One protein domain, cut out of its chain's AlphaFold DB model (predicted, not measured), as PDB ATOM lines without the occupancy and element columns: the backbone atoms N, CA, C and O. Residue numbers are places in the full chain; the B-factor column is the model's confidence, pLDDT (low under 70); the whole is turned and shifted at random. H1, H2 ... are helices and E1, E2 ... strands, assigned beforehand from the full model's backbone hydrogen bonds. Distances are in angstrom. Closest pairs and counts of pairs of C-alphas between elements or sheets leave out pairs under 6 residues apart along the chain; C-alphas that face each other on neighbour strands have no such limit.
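What this domain is: This is residues 10 to 69 and 298 to 351 of the 356 residues of an uncharacterized protein of Phytophthora parasitica P1569 (UniProt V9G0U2). With little regular structure, a small mixed sheet, E1 E3 E2, stands away from helices H1 to H3. The 114 printed residues, mixed in class, hold H1 H2 H3 H4 E1 E2 E3 H5. It is only just compact, close to loose, radius of gyration of the C-alphas 15.9 A, spanning 50 by 32 by 24 A.

How they stand to each other: E3, residues 330 to 338, has parallel neighbour E1, 63 to 65, N 65 to O 337 2.8 A. E2, 320 to 324, forms a hairpin with E3, N 333 to O 321 2.8 A. H4, 53 to 59, and H5, 340 to 344, only graze the sheet; H1, 11 to 14, H2, 21 to 24, and H3, 27 to 34, are not on it. In H3, H4 and H5 every O i to N i+4 pair is within hydrogen-bond range.

Where its parts are: C-alpha 11 is at (3.960, -27.625, -43.653) and C-alpha 344 at (15.171, -17.147, -47.955).

The domain as a whole: Residues 70 to 297 are cut out, C-alphas 69 and 298 3.8 A apart. H3 to H4 is a long link.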
ATOM      1  N   GLY A  10       2.891 -26.165 -39.169       96.06
ATOM      2  CA  GLY A  10       2.835 -25.666 -40.545       96.06
ATOM      3  C   GLY A  10       2.910 -26.792 -41.583       96.06
ATOM      4  O   GLY A  10       2.217 -27.805 -41.475       96.06
ATOM      5  N   LEU A  11       3.810 -26.654 -42.563       95.94
ATOM      6  CA  LEU A  11       3.960 -27.625 -43.653       95.94
ATOM      7  C   LEU A  11       4.435 -29.012 -43.207       95.94
ATOM      8  O   LEU A  11       4.272 -29.954 -43.973       95.94
ATOM      9  N   VAL A  12       4.974 -29.196 -41.998       96.69
ATOM     10  CA  VAL A  12       5.246 -30.561 -41.511       96.69
ATOM     11  C   VAL A  12       3.933 -31.330 -41.338       96.69
ATOM     12  O   VAL A  12       3.877 -32.522 -41.621       96.69
ATOM     13  N   ARG A  13       2.853 -30.640 -40.946       96.62
ATOM     14  CA  ARG A  13       1.504 -31.211 -40.850       96.62
ATOM     15  C   ARG A  13       0.751 -31.130 -42.174       96.62
ATOM     16  O   ARG A  13       0.210 -32.132 -42.619       96.62
ATOM     17  N   SER A  14       0.697 -29.945 -42.782       95.00
ATOM     18  CA  SER A  14      -0.184 -29.682 -43.927       95.00
ATOM     19  C   SER A  14       0.482 -29.836 -45.298       95.00
ATOM     20  O   SER A  14      -0.199 -29.760 -46.315       95.00
ATOM     21  N   GLY A  15       1.804 -30.026 -45.348       95.31
ATOM     22  CA  GLY A  15       2.591 -30.085 -46.583       95.31
ATOM     23  C   GLY A  15       3.232 -31.446 -46.847       95.31
ATOM     24  O   GLY A  15       3.081 -31.984 -47.937       95.31
ATOM     25  N   VAL A  16       3.942 -32.006 -45.863       96.88
ATOM     26  CA  VAL A  16       4.578 -33.328 -45.966       96.88
ATOM     27  C   VAL A  16       3.514 -34.370 -46.292       96.88
ATOM     28  O   VAL A  16       2.478 -34.427 -45.628       96.88
ATOM     29  N   ALA A  17       3.774 -35.174 -47.320       97.31
ATOM     30  CA  ALA A  17       2.833 -36.176 -47.786       97.31
ATOM     31  C   ALA A  17       2.486 -37.178 -46.665       97.31
ATOM     32  O   ALA A  17       3.341 -37.516 -45.839       97.31
ATOM     33  N   PRO A  18       1.243 -37.677 -46.623       97.19
ATOM     34  CA  PRO A  18       0.785 -38.564 -45.559       97.19
ATOM     35  C   PRO A  18       1.492 -39.925 -45.576       97.19
ATOM     36  O   PRO A  18       1.614 -40.589 -44.550       97.19
ATOM     37  N   ASP A  19       2.041 -40.321 -46.726       95.81
ATOM     38  CA  ASP A  19       2.850 -41.526 -46.864       95.81
ATOM     39  C   ASP A  19       4.351 -41.326 -46.579       95.81
ATOM     40  O   ASP A  19       5.136 -42.241 -46.827       95.81
ATOM     41  N   HIS A  20       4.728 -40.180 -45.996       96.25
ATOM     42  CA  HIS A  20       6.055 -39.894 -45.429       96.25
ATOM     43  C   HIS A  20       6.008 -39.594 -43.917       96.25
ATOM     44  O   HIS A  20       6.481 -38.538 -43.469       96.25
ATOM     45  N   PRO A  21       5.451 -40.492 -43.083       94.75
ATOM     46  CA  PRO A  21       5.344 -40.263 -41.641       94.75
ATOM     47  C   PRO A  21       6.713 -40.083 -40.965       94.75
ATOM     48  O   PRO A  21       6.831 -39.362 -39.974       94.75
ATOM     49  N   GLU A  22       7.779 -40.672 -41.512       94.19
ATOM     50  CA  GLU A  22       9.136 -40.523 -40.990       94.19
ATOM     51  C   GLU A  22       9.648 -39.082 -41.091       94.19
ATOM     52  O   GLU A  22      10.404 -38.641 -40.228       94.19
ATOM     53  N   VAL A  23       9.204 -38.316 -42.092       92.75
ATOM     54  CA  VAL A  23       9.553 -36.892 -42.223       92.75
ATOM     55  C   VAL A  23       8.779 -36.054 -41.199       92.75
ATOM     56  O   VAL A  23       9.322 -35.088 -40.662       92.75
ATOM     57  N   LYS A  24       7.546 -36.460 -40.859       95.38
ATOM     58  CA  LYS A  24       6.721 -35.819 -39.819       95.38
ATOM     59  C   LYS A  24       7.264 -36.044 -38.402       95.38
ATOM     60  O   LYS A  24       6.924 -35.286 -37.500       95.38
ATOM     61  N   SER A  25       8.167 -37.008 -38.200       93.94
ATOM     62  CA  SER A  25       8.755 -37.313 -36.883       93.94
ATOM     63  C   SER A  25       9.496 -36.141 -36.220       93.94
ATOM     64  O   SER A  25       9.634 -36.135 -34.997       93.94
ATOM     65  N   VAL A  26       9.906 -35.124 -36.988       94.12
ATOM     66  CA  VAL A  26      10.477 -33.870 -36.460       94.12
ATOM     67  C   VAL A  26       9.510 -33.123 -35.530       94.12
ATOM     68  O   VAL A  26       9.957 -32.369 -34.669       94.12
ATOM     69  N   MET A  27       8.196 -33.368 -35.635       94.75
ATOM     70  CA  MET A  27       7.205 -32.831 -34.694       94.75
ATOM     71  C   MET A  27       7.531 -33.199 -33.243       94.75
ATOM     72  O   MET A  27       7.354 -32.364 -32.366       94.75
ATOM     73  N   ASN A  28       8.124 -34.375 -32.994       95.56
ATOM     74  CA  ASN A  28       8.533 -34.782 -31.648       95.56
ATOM     75  C   ASN A  28       9.579 -33.836 -31.038       95.56
ATOM     76  O   ASN A  28       9.613 -33.641 -29.826       95.56
ATOM     77  N   ASP A  29      10.462 -33.260 -31.857       94.12
ATOM     78  CA  ASP A  29      11.447 -32.290 -31.377       94.12
ATOM     79  C   ASP A  29      10.803 -30.920 -31.138       94.12
ATOM     80  O   ASP A  29      11.169 -30.231 -30.186       94.12
ATOM     81  N   PHE A  30       9.797 -30.550 -31.935       95.31
ATOM     82  CA  PHE A  30       8.996 -29.352 -31.682       95.31
ATOM     83  C   PHE A  30       8.178 -29.474 -30.395       95.31
ATOM     84  O   PHE A  30       8.140 -28.520 -29.625       95.31
ATOM     85  N   ASP A  31       7.607 -30.647 -30.117       96.31
ATOM     86  CA  ASP A  31       6.882 -30.919 -28.873       96.31
ATOM     87  C   ASP A  31       7.792 -30.803 -27.646       96.31
ATOM     88  O   ASP A  31       7.406 -30.200 -26.647       96.31
ATOM     89  N   LYS A  32       9.037 -31.295 -27.728       96.50
ATOM     90  CA  LYS A  32      10.026 -31.115 -26.648       96.50
ATOM     91  C   LYS A  32      10.318 -29.642 -26.373       96.50
ATOM     92  O   LYS A  32      10.464 -29.267 -25.215       96.50
ATOM     93  N   VAL A  33      10.421 -28.817 -27.417       95.06
ATOM     94  CA  VAL A  33      10.606 -27.364 -27.263       95.06
ATOM     95  C   VAL A  33       9.349 -26.720 -26.682       95.06
ATOM     96  O   VAL A  33       9.452 -25.867 -25.804       95.06
ATOM     97  N   ALA A  34       8.168 -27.134 -27.143       96.56
ATOM     98  CA  ALA A  34       6.894 -26.586 -26.698       96.56
ATOM     99  C   ALA A  34       6.532 -26.962 -25.251       96.56
ATOM    100  O   ALA A  34       5.724 -26.273 -24.637       96.56
ATOM    101  N   ALA A  35       7.134 -28.025 -24.709       97.31
ATOM    102  CA  ALA A  35       6.961 -28.457 -23.325       97.31
ATOM    103  C   ALA A  35       7.721 -27.595 -22.295       97.31
ATOM    104  O   ALA A  35       7.503 -27.752 -21.096       97.31
ATOM    105  N   ASP A  36       8.623 -26.711 -22.730       98.19
ATOM    106  CA  ASP A  36       9.322 -25.786 -21.834       98.19
ATOM    107  C   ASP A  36       8.349 -24.727 -21.288       98.19
ATOM    108  O   ASP A  36       7.644 -24.081 -22.059       98.19
ATOM    109  N   GLU A  37       8.340 -24.489 -19.972       98.00
ATOM    110  CA  GLU A  37       7.437 -23.524 -19.314       98.00
ATOM    111  C   GLU A  37       7.579 -22.083 -19.839       98.00
ATOM    112  O   GLU A  37       6.686 -21.251 -19.679       98.00
ATOM    113  N   ARG A  38       8.705 -21.760 -20.485       98.19
ATOM    114  CA  ARG A  38       8.946 -20.446 -21.099       98.19
ATOM    115  C   ARG A  38       8.279 -20.318 -22.470       98.19
ATOM    116  O   ARG A  38       8.188 -19.208 -23.002       98.19
ATOM    117  N   PHE A  39       7.820 -21.418 -23.062       98.38
ATOM    118  CA  PHE A  39       7.164 -21.443 -24.360       98.38
ATOM    119  C   PHE A  39       5.641 -21.405 -24.216       98.38
ATOM    120  O   PHE A  39       5.036 -22.175 -23.483       98.38
ATOM    121  N   HIS A  40       5.005 -20.518 -24.980       97.88
ATOM    122  CA  HIS A  40       3.551 -20.403 -25.038       97.88
ATOM    123  C   HIS A  40       3.097 -20.444 -26.498       97.88
ATOM    124  O   HIS A  40       3.626 -19.701 -27.335       97.88
ATOM    125  N   PHE A  41       2.114 -21.290 -26.805       98.19
ATOM    126  CA  PHE A  41       1.472 -21.376 -28.117       98.19
ATOM    127  C   PHE A  41       0.087 -20.729 -28.078       98.19
ATOM    128  O   PHE A  41      -0.717 -21.032 -27.201       98.19
ATOM    129  N   LEU A  42      -0.188 -19.863 -29.052       98.19
ATOM    130  CA  LEU A  42      -1.495 -19.256 -29.277       98.19
ATOM    131  C   LEU A  42      -1.863 -19.473 -30.750       98.19
ATOM    132  O   LEU A  42      -1.370 -18.768 -31.631       98.19
ATOM    133  N   GLY A  43      -2.675 -20.500 -30.999       98.19
ATOM    134  CA  GLY A  43      -3.233 -20.796 -32.318       98.19
ATOM    135  C   GLY A  43      -4.498 -19.991 -32.602       98.19
ATOM    136  O   GLY A  43      -5.082 -19.399 -31.694       98.19
ATOM    137  N   ASN A  44      -4.947 -20.018 -33.857       97.94
ATOM    138  CA  ASN A  44      -6.089 -19.240 -34.341       97.94
ATOM    139  C   ASN A  44      -5.923 -17.719 -34.131       97.94
ATOM    140  O   ASN A  44      -6.885 -17.027 -33.804       97.94
ATOM    141  N   VAL A  45      -4.693 -17.218 -34.297       98.00
ATOM    142  CA  VAL A  45      -4.340 -15.793 -34.238       98.00
ATOM    143  C   VAL A  45      -3.599 -15.411 -35.518       98.00
ATOM    144  O   VAL A  45      -2.447 -15.798 -35.727       98.00
ATOM    145  N   ARG A  46      -4.249 -14.636 -36.387       96.38
ATOM    146  CA  ARG A  46      -3.662 -14.095 -37.617       96.38
ATOM    147  C   ARG A  46      -3.004 -12.750 -37.343       96.38
ATOM    148  O   ARG A  46      -3.671 -11.738 -37.154       96.38
ATOM    149  N   VAL A  47      -1.676 -12.735 -37.354       96.50
ATOM    150  CA  VAL A  47      -0.910 -11.482 -37.329       96.50
ATOM    151  C   VAL A  47      -1.131 -10.738 -38.650       96.50
ATOM    152  O   VAL A  47      -1.022 -11.353 -39.708       96.50
ATOM    153  N   GLY A  48      -1.442  -9.446 -38.568       94.25
ATOM    154  CA  GLY A  48      -1.880  -8.600 -39.683       94.25
ATOM    155  C   GLY A  48      -3.397  -8.394 -39.754       94.25
ATOM    156  O   GLY A  48      -3.836  -7.372 -40.276       94.25
ATOM    157  N   ASP A  49      -4.184  -9.303 -39.164       94.69
ATOM    158  CA  ASP A  49      -5.651  -9.215 -39.117       94.69
ATOM    159  C   ASP A  49      -6.162  -9.045 -37.677       94.69
ATOM    160  O   ASP A  49      -6.821  -8.060 -37.349       94.69
ATOM    161  N   ASP A  50      -5.846 -10.008 -36.805       97.12
ATOM    162  CA  ASP A  50      -6.320 -10.063 -35.417       97.12
ATOM    163  C   ASP A  50      -5.424  -9.242 -34.470       97.12
ATOM    164  O   ASP A  50      -5.880  -8.754 -33.436       97.12
ATOM    165  N   ILE A  51      -4.136  -9.108 -34.807       97.12
ATOM    166  CA  ILE A  51      -3.151  -8.281 -34.098       97.12
ATOM    167  C   ILE A  51      -2.105  -7.760 -35.081       97.12
ATOM    168  O   ILE A  51      -1.573  -8.531 -35.884       97.12
ATOM    169  N   SER A  52      -1.780  -6.473 -35.007       96.50
ATOM    170  CA  SER A  52      -0.787  -5.876 -35.903       96.50
ATOM    171  C   SER A  52       0.656  -6.149 -35.467       96.50
ATOM    172  O   SER A  52       0.958  -6.364 -34.287       96.50
ATOM    173  N   LEU A  53       1.596  -6.069 -36.408       95.00
ATOM    174  CA  LEU A  53       3.024  -6.180 -36.127       95.00
ATOM    175  C   LEU A  53       3.503  -5.049 -35.212       95.00
ATOM    176  O   LEU A  53       4.297  -5.286 -34.299       95.00
ATOM    177  N   ALA A  54       2.971  -3.840 -35.405       94.06
ATOM    178  CA  ALA A  54       3.263  -2.687 -34.562       94.06
ATOM    179  C   ALA A  54       2.827  -2.909 -33.103       94.06
ATOM    180  O   ALA A  54       3.535  -2.502 -32.181       94.06
ATOM    181  N   GLU A  55       1.689  -3.569 -32.870       96.12
ATOM    182  CA  GLU A  55       1.263  -3.957 -31.522       96.12
ATOM    183  C   GLU A  55       2.206  -4.997 -30.917       96.12
ATOM    184  O   GLU A  55       2.660  -4.820 -29.787       96.12
ATOM    185  N   LEU A  56       2.586  -6.031 -31.673       96.44
ATOM    186  CA  LEU A  56       3.546  -7.033 -31.199       96.44
ATOM    187  C   LEU A  56       4.887  -6.403 -30.802       96.44
ATOM    188  O   LEU A  56       5.429  -6.725 -29.746       96.44
ATOM    189  N   GLN A  57       5.405  -5.464 -31.593       95.00
ATOM    190  CA  GLN A  57       6.663  -4.778 -31.287       95.00
ATOM    191  C   GLN A  57       6.602  -3.898 -30.025       95.00
ATOM    192  O   GLN A  57       7.647  -3.577 -29.466       95.00
ATOM    193  N   ARG A  58       5.407  -3.517 -29.547       96.50
ATOM    194  CA  ARG A  58       5.247  -2.816 -28.257       96.50
ATOM    195  C   ARG A  58       5.327  -3.766 -27.066       96.50
ATOM    196  O   ARG A  58       5.806  -3.366 -26.010       96.50
ATOM    197  N   TYR A  59       4.841  -4.997 -27.226       96.62
ATOM    198  CA  TYR A  59       4.763  -5.983 -26.142       96.62
ATOM    199  C   TYR A  59       5.987  -6.900 -26.056       96.62
ATOM    200  O   TYR A  59       6.254  -7.468 -24.997       96.62
ATOM    201  N   TYR A  60       6.740  -7.047 -27.147       98.00
ATOM    202  CA  TYR A  60       7.879  -7.954 -27.230       98.00
ATOM    203  C   TYR A  60       9.173  -7.216 -27.579       98.00
ATOM    204  O   TYR A  60       9.215  -6.400 -28.492       98.00
ATOM    205  N   HIS A  61      10.269  -7.585 -26.908       97.94
ATOM    206  CA  HIS A  61      11.613  -7.073 -27.215       97.94
ATOM    207  C   HIS A  61      12.072  -7.404 -28.644       97.94
ATOM    208  O   HIS A  61      12.860  -6.666 -29.238       97.94
ATOM    209  N   ALA A  62      11.621  -8.544 -29.175       98.06
ATOM    210  CA  ALA A  62      11.894  -8.971 -30.534       98.06
ATOM    211  C   ALA A  62      10.727  -9.792 -31.095       98.06
ATOM    212  O   ALA A  62      10.119 -10.591 -30.382       98.06
ATOM    213  N   VAL A  63      10.472  -9.633 -32.390       98.12
ATOM    214  CA  VAL A  63       9.484 -10.383 -33.165       98.12
ATOM    215  C   VAL A  63      10.202 -11.087 -34.314       98.12
ATOM    216  O   VAL A  63      10.971 -10.468 -35.052       98.12
ATOM    217  N   VAL A  64       9.964 -12.391 -34.466       98.38
ATOM    218  CA  VAL A  64      10.557 -13.215 -35.530       98.38
ATOM    219  C   VAL A  64       9.457 -13.693 -36.470       98.38
ATOM    220  O   VAL A  64       8.596 -14.481 -36.089       98.38
ATOM    221  N   LEU A  65       9.509 -13.238 -37.718       98.06
ATOM    222  CA  LEU A  65       8.594 -13.632 -38.780       98.06
ATOM    223  C   LEU A  65       9.000 -15.001 -39.333       98.06
ATOM    224  O   LEU A  65      10.058 -15.147 -39.949       98.06
ATOM    225  N   ALA A  66       8.148 -16.000 -39.114       97.12
ATOM    226  CA  ALA A  66       8.380 -17.393 -39.503       97.12
ATOM    227  C   ALA A  66       7.196 -18.002 -40.282       97.12
ATOM    228  O   ALA A  66       7.030 -19.217 -40.314       97.12
ATOM    229  N   TYR A  67       6.376 -17.171 -40.932       96.31
ATOM    230  CA  TYR A  67       5.090 -17.564 -41.531       96.31
ATOM    231  C   TYR A  67       5.192 -18.274 -42.899       96.31
ATOM    232  O   TYR A  67       4.195 -18.499 -43.583       96.31
ATOM    233  N   GLY A  68       6.403 -18.647 -43.315       95.44
ATOM    234  CA  GLY A  68       6.623 -19.428 -44.530       95.44
ATOM    235  C   GLY A  68       6.205 -18.716 -45.824       95.44
ATOM    236  O   GLY A  68       6.346 -17.503 -45.959       95.44
ATOM    237  N   ALA A  69       5.731 -19.493 -46.803       93.94
ATOM    238  CA  ALA A  69       5.300 -18.994 -48.108       93.94
ATOM    239  C   ALA A  69       3.909 -19.536 -48.472       93.94
ATOM    240  O   ALA A  69       3.784 -20.673 -48.922       93.94
ATOM    241  N   SER A 298       6.124 -16.092 -50.778       94.25
ATOM    242  CA  SER A 298       5.645 -15.451 -49.553       94.25
ATOM    243  C   SER A 298       4.715 -14.304 -49.927       94.25
ATOM    244  O   SER A 298       4.806 -13.758 -51.031       94.25
ATOM    245  N   LEU A 299       3.812 -13.964 -49.018       93.94
ATOM    246  CA  LEU A 299       2.957 -12.790 -49.131       93.94
ATOM    247  C   LEU A 299       3.379 -11.777 -48.058       93.94
ATOM    248  O   LEU A 299       3.934 -12.192 -47.031       93.94
ATOM    249  N   PRO A 300       3.180 -10.471 -48.283       94.12
ATOM    250  CA  PRO A 300       3.329  -9.486 -47.221       94.12
ATOM    251  C   PRO A 300       2.356  -9.844 -46.095       94.12
ATOM    252  O   PRO A 300       1.193 -10.129 -46.374       94.12
ATOM    253  N   ILE A 301       2.835  -9.880 -44.851       93.94
ATOM    254  CA  ILE A 301       1.962 -10.115 -43.689       93.94
ATOM    255  C   ILE A 301       1.077  -8.896 -43.397       93.94
ATOM    256  O   ILE A 301      -0.040  -9.046 -42.928       93.94
ATOM    257  N   GLU A 302       1.570  -7.704 -43.739       93.44
ATOM    258  CA  GLU A 302       0.889  -6.411 -43.662       93.44
ATOM    259  C   GLU A 302       1.299  -5.566 -44.877       93.44
ATOM    260  O   GLU A 302       2.268  -5.890 -45.571       93.44
ATOM    261  N   ALA A 303       0.565  -4.491 -45.167       87.62
ATOM    262  CA  ALA A 303       0.784  -3.686 -46.372       87.62
ATOM    263  C   ALA A 303       2.112  -2.901 -46.369       87.62
ATOM    264  O   ALA A 303       2.670  -2.629 -47.431       87.62
ATOM    265  N   ASP A 304       2.612  -2.528 -45.195       86.75
ATOM    266  CA  ASP A 304       3.767  -1.651 -44.988       86.75
ATOM    267  C   ASP A 304       5.070  -2.404 -44.674       86.75
ATOM    268  O   ASP A 304       6.137  -1.788 -44.583       86.75
ATOM    269  N   ILE A 305       5.026  -3.736 -44.565       93.31
ATOM    270  CA  ILE A 305       6.234  -4.518 -44.313       93.31
ATOM    271  C   ILE A 305       7.212  -4.429 -45.502       93.31
ATOM    272  O   ILE A 305       6.817  -4.632 -46.655       93.31
ATOM    273  N   PRO A 306       8.520  -4.201 -45.267       94.69
ATOM    274  CA  PRO A 306       9.511  -4.216 -46.336       94.69
ATOM    275  C   PRO A 306       9.566  -5.572 -47.038       94.69
ATOM    276  O   PRO A 306       9.937  -6.590 -46.446       94.69
ATOM    277  N   PHE A 307       9.231  -5.585 -48.326       95.75
ATOM    278  CA  PHE A 307       9.056  -6.823 -49.076       95.75
ATOM    279  C   PHE A 307       9.722  -6.759 -50.453       95.75
ATOM    280  O   PHE A 307       9.497  -5.836 -51.238       95.75
ATOM    281  N   ASP A 308      10.540  -7.762 -50.770       94.50
ATOM    282  CA  ASP A 308      11.125  -7.927 -52.098       94.50
ATOM    283  C   ASP A 308      10.115  -8.663 -52.986       94.50
ATOM    284  O   ASP A 308      10.023  -9.891 -52.969       94.50
ATOM    285  N   ASN A 309       9.363  -7.909 -53.787       91.75
ATOM    286  CA  ASN A 309       8.347  -8.457 -54.692       91.75
ATOM    287  C   ASN A 309       8.915  -9.354 -55.801       91.75
ATOM    288  O   ASN A 309       8.170 -10.141 -56.381       91.75
ATOM    289  N   ARG A 310      10.216  -9.270 -56.106       91.38
ATOM    290  CA  ARG A 310      10.858 -10.120 -57.117       91.38
ATOM    291  C   ARG A 310      11.245 -11.474 -56.530       91.38
ATOM    292  O   ARG A 310      11.113 -12.498 -57.198       91.38
ATOM    293  N   ARG A 311      11.769 -11.480 -55.304       91.31
ATOM    294  CA  ARG A 311      12.177 -12.702 -54.589       91.31
ATOM    295  C   ARG A 311      11.057 -13.311 -53.746       91.31
ATOM    296  O   ARG A 311      11.189 -14.459 -53.333       91.31
ATOM    297  N   HIS A 312       9.981 -12.563 -53.520       95.25
ATOM    298  CA  HIS A 312       8.860 -12.895 -52.644       95.25
ATOM    299  C   HIS A 312       9.298 -13.273 -51.225       95.25
ATOM    300  O   HIS A 312       8.934 -14.331 -50.702       95.25
ATOM    301  N   VAL A 313      10.112 -12.410 -50.620       96.56
ATOM    302  CA  VAL A 313      10.630 -12.548 -49.252       96.56
ATOM    303  C   VAL A 313      10.532 -11.212 -48.529       96.56
ATOM    304  O   VAL A 313      10.568 -10.157 -49.163       96.56
ATOM    305  N   VAL A 314      10.479 -11.251 -47.199       97.12
ATOM    306  CA  VAL A 314      10.664 -10.042 -46.388       97.12
ATOM    307  C   VAL A 314      12.094  -9.549 -46.581       97.12
ATOM    308  O   VAL A 314      13.052 -10.321 -46.439       97.12
ATOM    309  N   SER A 315      12.245  -8.268 -46.911       96.94
ATOM    310  CA  SER A 315      13.546  -7.632 -47.102       96.94
ATOM    311  C   SER A 315      14.358  -7.750 -45.818       96.94
ATOM    312  O   SER A 315      13.955  -7.260 -44.766       96.94
ATOM    313  N   ASN A 316      15.495  -8.442 -45.887       96.50
ATOM    314  CA  ASN A 316      16.322  -8.706 -44.716       96.50
ATOM    315  C   ASN A 316      17.824  -8.667 -45.023       96.50
ATOM    316  O   ASN A 316      18.251  -8.836 -46.170       96.50
ATOM    317  N   ASP A 317      18.614  -8.463 -43.970       95.62
ATOM    318  CA  ASP A 317      20.056  -8.680 -43.933       95.62
ATOM    319  C   ASP A 317      20.392  -9.699 -42.837       95.62
ATOM    320  O   ASP A 317      20.192  -9.449 -41.648       95.62
ATOM    321  N   GLN A 318      20.822 -10.896 -43.250       93.50
ATOM    322  CA  GLN A 318      21.088 -12.038 -42.363       93.50
ATOM    323  C   GLN A 318      19.943 -12.335 -41.369       93.50
ATOM    324  O   GLN A 318      20.172 -12.795 -40.253       93.50
ATOM    325  N   GLY A 319      18.690 -12.102 -41.779       95.25
ATOM    326  CA  GLY A 319      17.499 -12.302 -40.951       95.25
ATOM    327  C   GLY A 319      17.038 -11.082 -40.150       95.25
ATOM    328  O   GLY A 319      15.947 -11.142 -39.603       95.25
ATOM    329  N   ARG A 320      17.775  -9.964 -40.096       97.19
ATOM    330  CA  ARG A 320      17.227  -8.684 -39.597       97.19
ATOM    331  C   ARG A 320      16.391  -8.034 -40.684       97.19
ATOM    332  O   ARG A 320      16.888  -7.893 -41.797       97.19
ATOM    333  N   VAL A 321      15.155  -7.636 -40.390       97.44
ATOM    334  CA  VAL A 321      14.310  -6.957 -41.386       97.44
ATOM    335  C   VAL A 321      14.873  -5.568 -41.672       97.44
ATOM    336  O   VAL A 321      15.308  -4.876 -40.753       97.44
ATOM    337  N   VAL A 322      14.908  -5.175 -42.949       96.62
ATOM    338  CA  VAL A 322      15.471  -3.893 -43.393       96.62
ATOM    339  C   VAL A 322      14.505  -3.140 -44.297       96.62
ATOM    340  O   VAL A 322      13.910  -3.723 -45.203       96.62
ATOM    341  N   THR A 323      14.402  -1.833 -44.088       93.88
ATOM    342  CA  THR A 323      13.871  -0.893 -45.078       93.88
ATOM    343  C   THR A 323      15.002  -0.455 -46.007       93.88
ATOM    344  O   THR A 323      16.177  -0.486 -45.635       93.88
ATOM    345  N   THR A 324      14.654  -0.048 -47.225       88.31
ATOM    346  CA  THR A 324      15.605   0.553 -48.168       88.31
ATOM    347  C   THR A 324      15.201   2.003 -48.381       88.31
ATOM    348  O   THR A 324      14.086   2.265 -48.834       88.31
ATOM    349  N   SER A 325      16.073   2.948 -48.039       84.38
ATOM    350  CA  SER A 325      15.840   4.375 -48.288       84.38
ATOM    351  C   SER A 325      15.975   4.723 -49.775       84.38
ATOM    352  O   SER A 325      16.443   3.928 -50.590       84.38
ATOM    353  N   SER A 326      15.580   5.944 -50.148       81.62
ATOM    354  CA  SER A 326      15.623   6.435 -51.535       81.62
ATOM    355  C   SER A 326      17.026   6.441 -52.161       81.62
ATOM    356  O   SER A 326      17.150   6.349 -53.377       81.62
ATOM    357  N   ASN A 327      18.081   6.510 -51.344       84.94
ATOM    358  CA  ASN A 327      19.487   6.416 -51.755       84.94
ATOM    359  C   ASN A 327      20.016   4.964 -51.842       84.94
ATOM    360  O   ASN A 327      21.187   4.765 -52.152       84.94
ATOM    361  N   GLY A 328      19.180   3.953 -51.575       84.00
ATOM    362  CA  GLY A 328      19.550   2.536 -51.632       84.00
ATOM    363  C   GLY A 328      20.201   1.974 -50.363       84.00
ATOM    364  O   GLY A 328      20.564   0.797 -50.347       84.00
ATOM    365  N   GLU A 329      20.346   2.768 -49.299       89.19
ATOM    366  CA  GLU A 329      20.877   2.283 -48.023       89.19
ATOM    367  C   GLU A 329      19.859   1.399 -47.293       89.19
ATOM    368  O   GLU A 329      18.658   1.676 -47.260       89.19
ATOM    369  N   LYS A 330      20.351   0.311 -46.694       92.62
ATOM    370  CA  LYS A 330      19.538  -0.600 -45.884       92.62
ATOM    371  C   LYS A 330      19.555  -0.151 -44.432       92.62
ATOM    372  O   LYS A 330      20.624  -0.086 -43.828       92.62
ATOM    373  N   GLN A 331      18.381   0.087 -43.861       93.94
ATOM    374  CA  GLN A 331      18.231   0.437 -42.450       93.94
ATOM    375  C   GLN A 331      17.484  -0.674 -41.704       93.94
ATOM    376  O   GLN A 331      16.396  -1.068 -42.129       93.94
ATOM    377  N   PRO A 332      18.047  -1.222 -40.613       94.25
ATOM    378  CA  PRO A 332      17.399  -2.292 -39.869       94.25
ATOM    379  C   PRO A 332      16.178  -1.782 -39.099       94.25
ATOM    380  O   PRO A 332      16.243  -0.776 -38.394       94.25
ATOM    381  N   MET A 333      15.083  -2.536 -39.168       94.50
ATOM    382  CA  MET A 333      13.934  -2.360 -38.288       94.50
ATOM    383  C   MET A 333      14.244  -3.009 -36.939       94.50
ATOM    384  O   MET A 333      14.328  -4.234 -36.819       94.50
ATOM    385  N   VAL A 334      14.468  -2.180 -35.918       94.38
ATOM    386  CA  VAL A 334      14.877  -2.637 -34.584       94.38
ATOM    387  C   VAL A 334      13.847  -3.614 -34.011       94.38
ATOM    388  O   VAL A 334      12.643  -3.375 -34.055       94.38
ATOM    389  N   GLY A 335      14.337  -4.737 -33.482       95.81
ATOM    390  CA  GLY A 335      13.497  -5.768 -32.870       95.81
ATOM    391  C   GLY A 335      12.749  -6.663 -33.862       95.81
ATOM    392  O   GLY A 335      12.045  -7.559 -33.412       95.81
ATOM    393  N   LEU A 336      12.900  -6.490 -35.181       97.69
ATOM    394  CA  LEU A 336      12.184  -7.293 -36.174       97.69
ATOM    395  C   LEU A 336      13.123  -8.187 -36.992       97.69
ATOM    396  O   LEU A 336      14.102  -7.735 -37.593       97.69
ATOM    397  N   TYR A 337      12.792  -9.474 -37.041       98.12
ATOM    398  CA  TYR A 337      13.592 -10.507 -37.688       98.12
ATOM    399  C   TYR A 337      12.732 -11.401 -38.583       98.12
ATOM    400  O   TYR A 337      11.514 -11.450 -38.439       98.12
ATOM    401  N   SER A 338      13.357 -12.150 -39.485       97.44
ATOM    402  CA  SER A 338      12.713 -13.173 -40.303       97.44
ATOM    403  C   SER A 338      13.552 -14.448 -40.368       97.44
ATOM    404  O   SER A 338      14.783 -14.417 -40.309       97.44
ATOM    405  N   THR A 339      12.881 -15.593 -40.491       96.81
ATOM    406  CA  THR A 339      13.511 -16.912 -40.635       96.81
ATOM    407  C   THR A 339      12.740 -17.806 -41.613       96.81
ATOM    408  O   THR A 339      11.655 -17.457 -42.072       96.81
ATOM    409  N   GLY A 340      13.316 -18.947 -41.987       95.50
ATOM    410  CA  GLY A 340      12.684 -19.916 -42.883       95.50
ATOM    411  C   GLY A 340      12.411 -19.381 -44.294       95.50
ATOM    412  O   GLY A 340      13.172 -18.573 -44.845       95.50
ATOM    413  N   TRP A 341      11.313 -19.828 -44.904       95.94
ATOM    414  CA  TRP A 341      10.989 -19.500 -46.298       95.94
ATOM    415  C   TRP A 341      10.653 -18.025 -46.523       95.94
ATOM    416  O   TRP A 341      11.020 -17.493 -47.568       95.94
ATOM    417  N   VAL A 342      10.060 -17.332 -45.545       96.69
ATOM    418  CA  VAL A 342       9.800 -15.887 -45.668       96.69
ATOM    419  C   VAL A 342      11.098 -15.066 -45.730       96.69
ATOM    420  O   VAL A 342      11.124 -14.003 -46.344       96.69
ATOM    421  N   LYS A 343      12.202 -15.574 -45.161       96.12
ATOM    422  CA  LYS A 343      13.545 -14.969 -45.236       96.12
ATOM    423  C   LYS A 343      14.266 -15.310 -46.544       96.12
ATOM    424  O   LYS A 343      14.916 -14.449 -47.139       96.12
ATOM    425  N   ARG A 344      14.238 -16.587 -46.950       94.06
ATOM    426  CA  ARG A 344      15.171 -17.147 -47.955       94.06
ATOM    427  C   ARG A 344      14.523 -17.479 -49.300       94.06
ATOM    428  O   ARG A 344      15.235 -17.609 -50.294       94.06
ATOM    429  N   GLY A 345      13.200 -17.567 -49.332       93.25
ATOM    430  CA  GLY A 345      12.418 -18.096 -50.439       93.25
ATOM    431  C   GLY A 345      12.115 -19.590 -50.254       93.25
ATOM    432  O   GLY A 345      12.809 -20.276 -49.498       93.25
ATOM    433  N   PRO A 346      11.091 -20.116 -50.946       90.81
ATOM    434  CA  PRO A 346      10.572 -21.461 -50.721       90.81
ATOM    435  C   PRO A 346      11.385 -22.520 -51.459       90.81
ATOM    436  O   PRO A 346      10.997 -23.043 -52.506       90.81
ATOM    437  N   SER A 347      12.565 -22.800 -50.921       85.62
ATOM    438  CA  SER A 347      13.472 -23.815 -51.441       85.62
ATOM    439  C   SER A 347      14.198 -24.523 -50.303       85.62
ATOM    440  O   SER A 347      14.544 -23.909 -49.294       85.62
ATOM    441  N   GLY A 348      14.471 -25.811 -50.499       79.75
ATOM    442  CA  GLY A 348      15.109 -26.665 -49.499       79.75
ATOM    443  C   GLY A 348      14.136 -27.625 -48.818       79.75
ATOM    444  O   GLY A 348      12.934 -27.616 -49.069       79.75
ATOM    445  N   ILE A 349      14.709 -28.489 -47.986       84.44
ATOM    446  CA  ILE A 349      13.995 -29.437 -47.117       84.44
ATOM    447  C   ILE A 349      13.963 -28.896 -45.683       84.44
ATOM    448  O   ILE A 349      14.738 -27.994 -45.375       84.44
ATOM    449  N   ILE A 350      13.173 -29.506 -44.793       85.81
ATOM    450  CA  ILE A 350      13.031 -29.102 -43.375       85.81
ATOM    451  C   ILE A 350      14.392 -28.842 -42.705       85.81
ATOM    452  O   ILE A 350      14.621 -27.779 -42.137       85.81
ATOM    453  N   GLY A 351      15.355 -29.760 -42.852       79.62
ATOM    454  CA  GLY A 351      16.691 -29.600 -42.258       79.62
ATOM    455  C   GLY A 351      17.489 -28.397 -42.783       79.62
ATOM    456  O   GLY A 351      18.422 -27.942 -42.131       79.62
TER     457      GLY A 351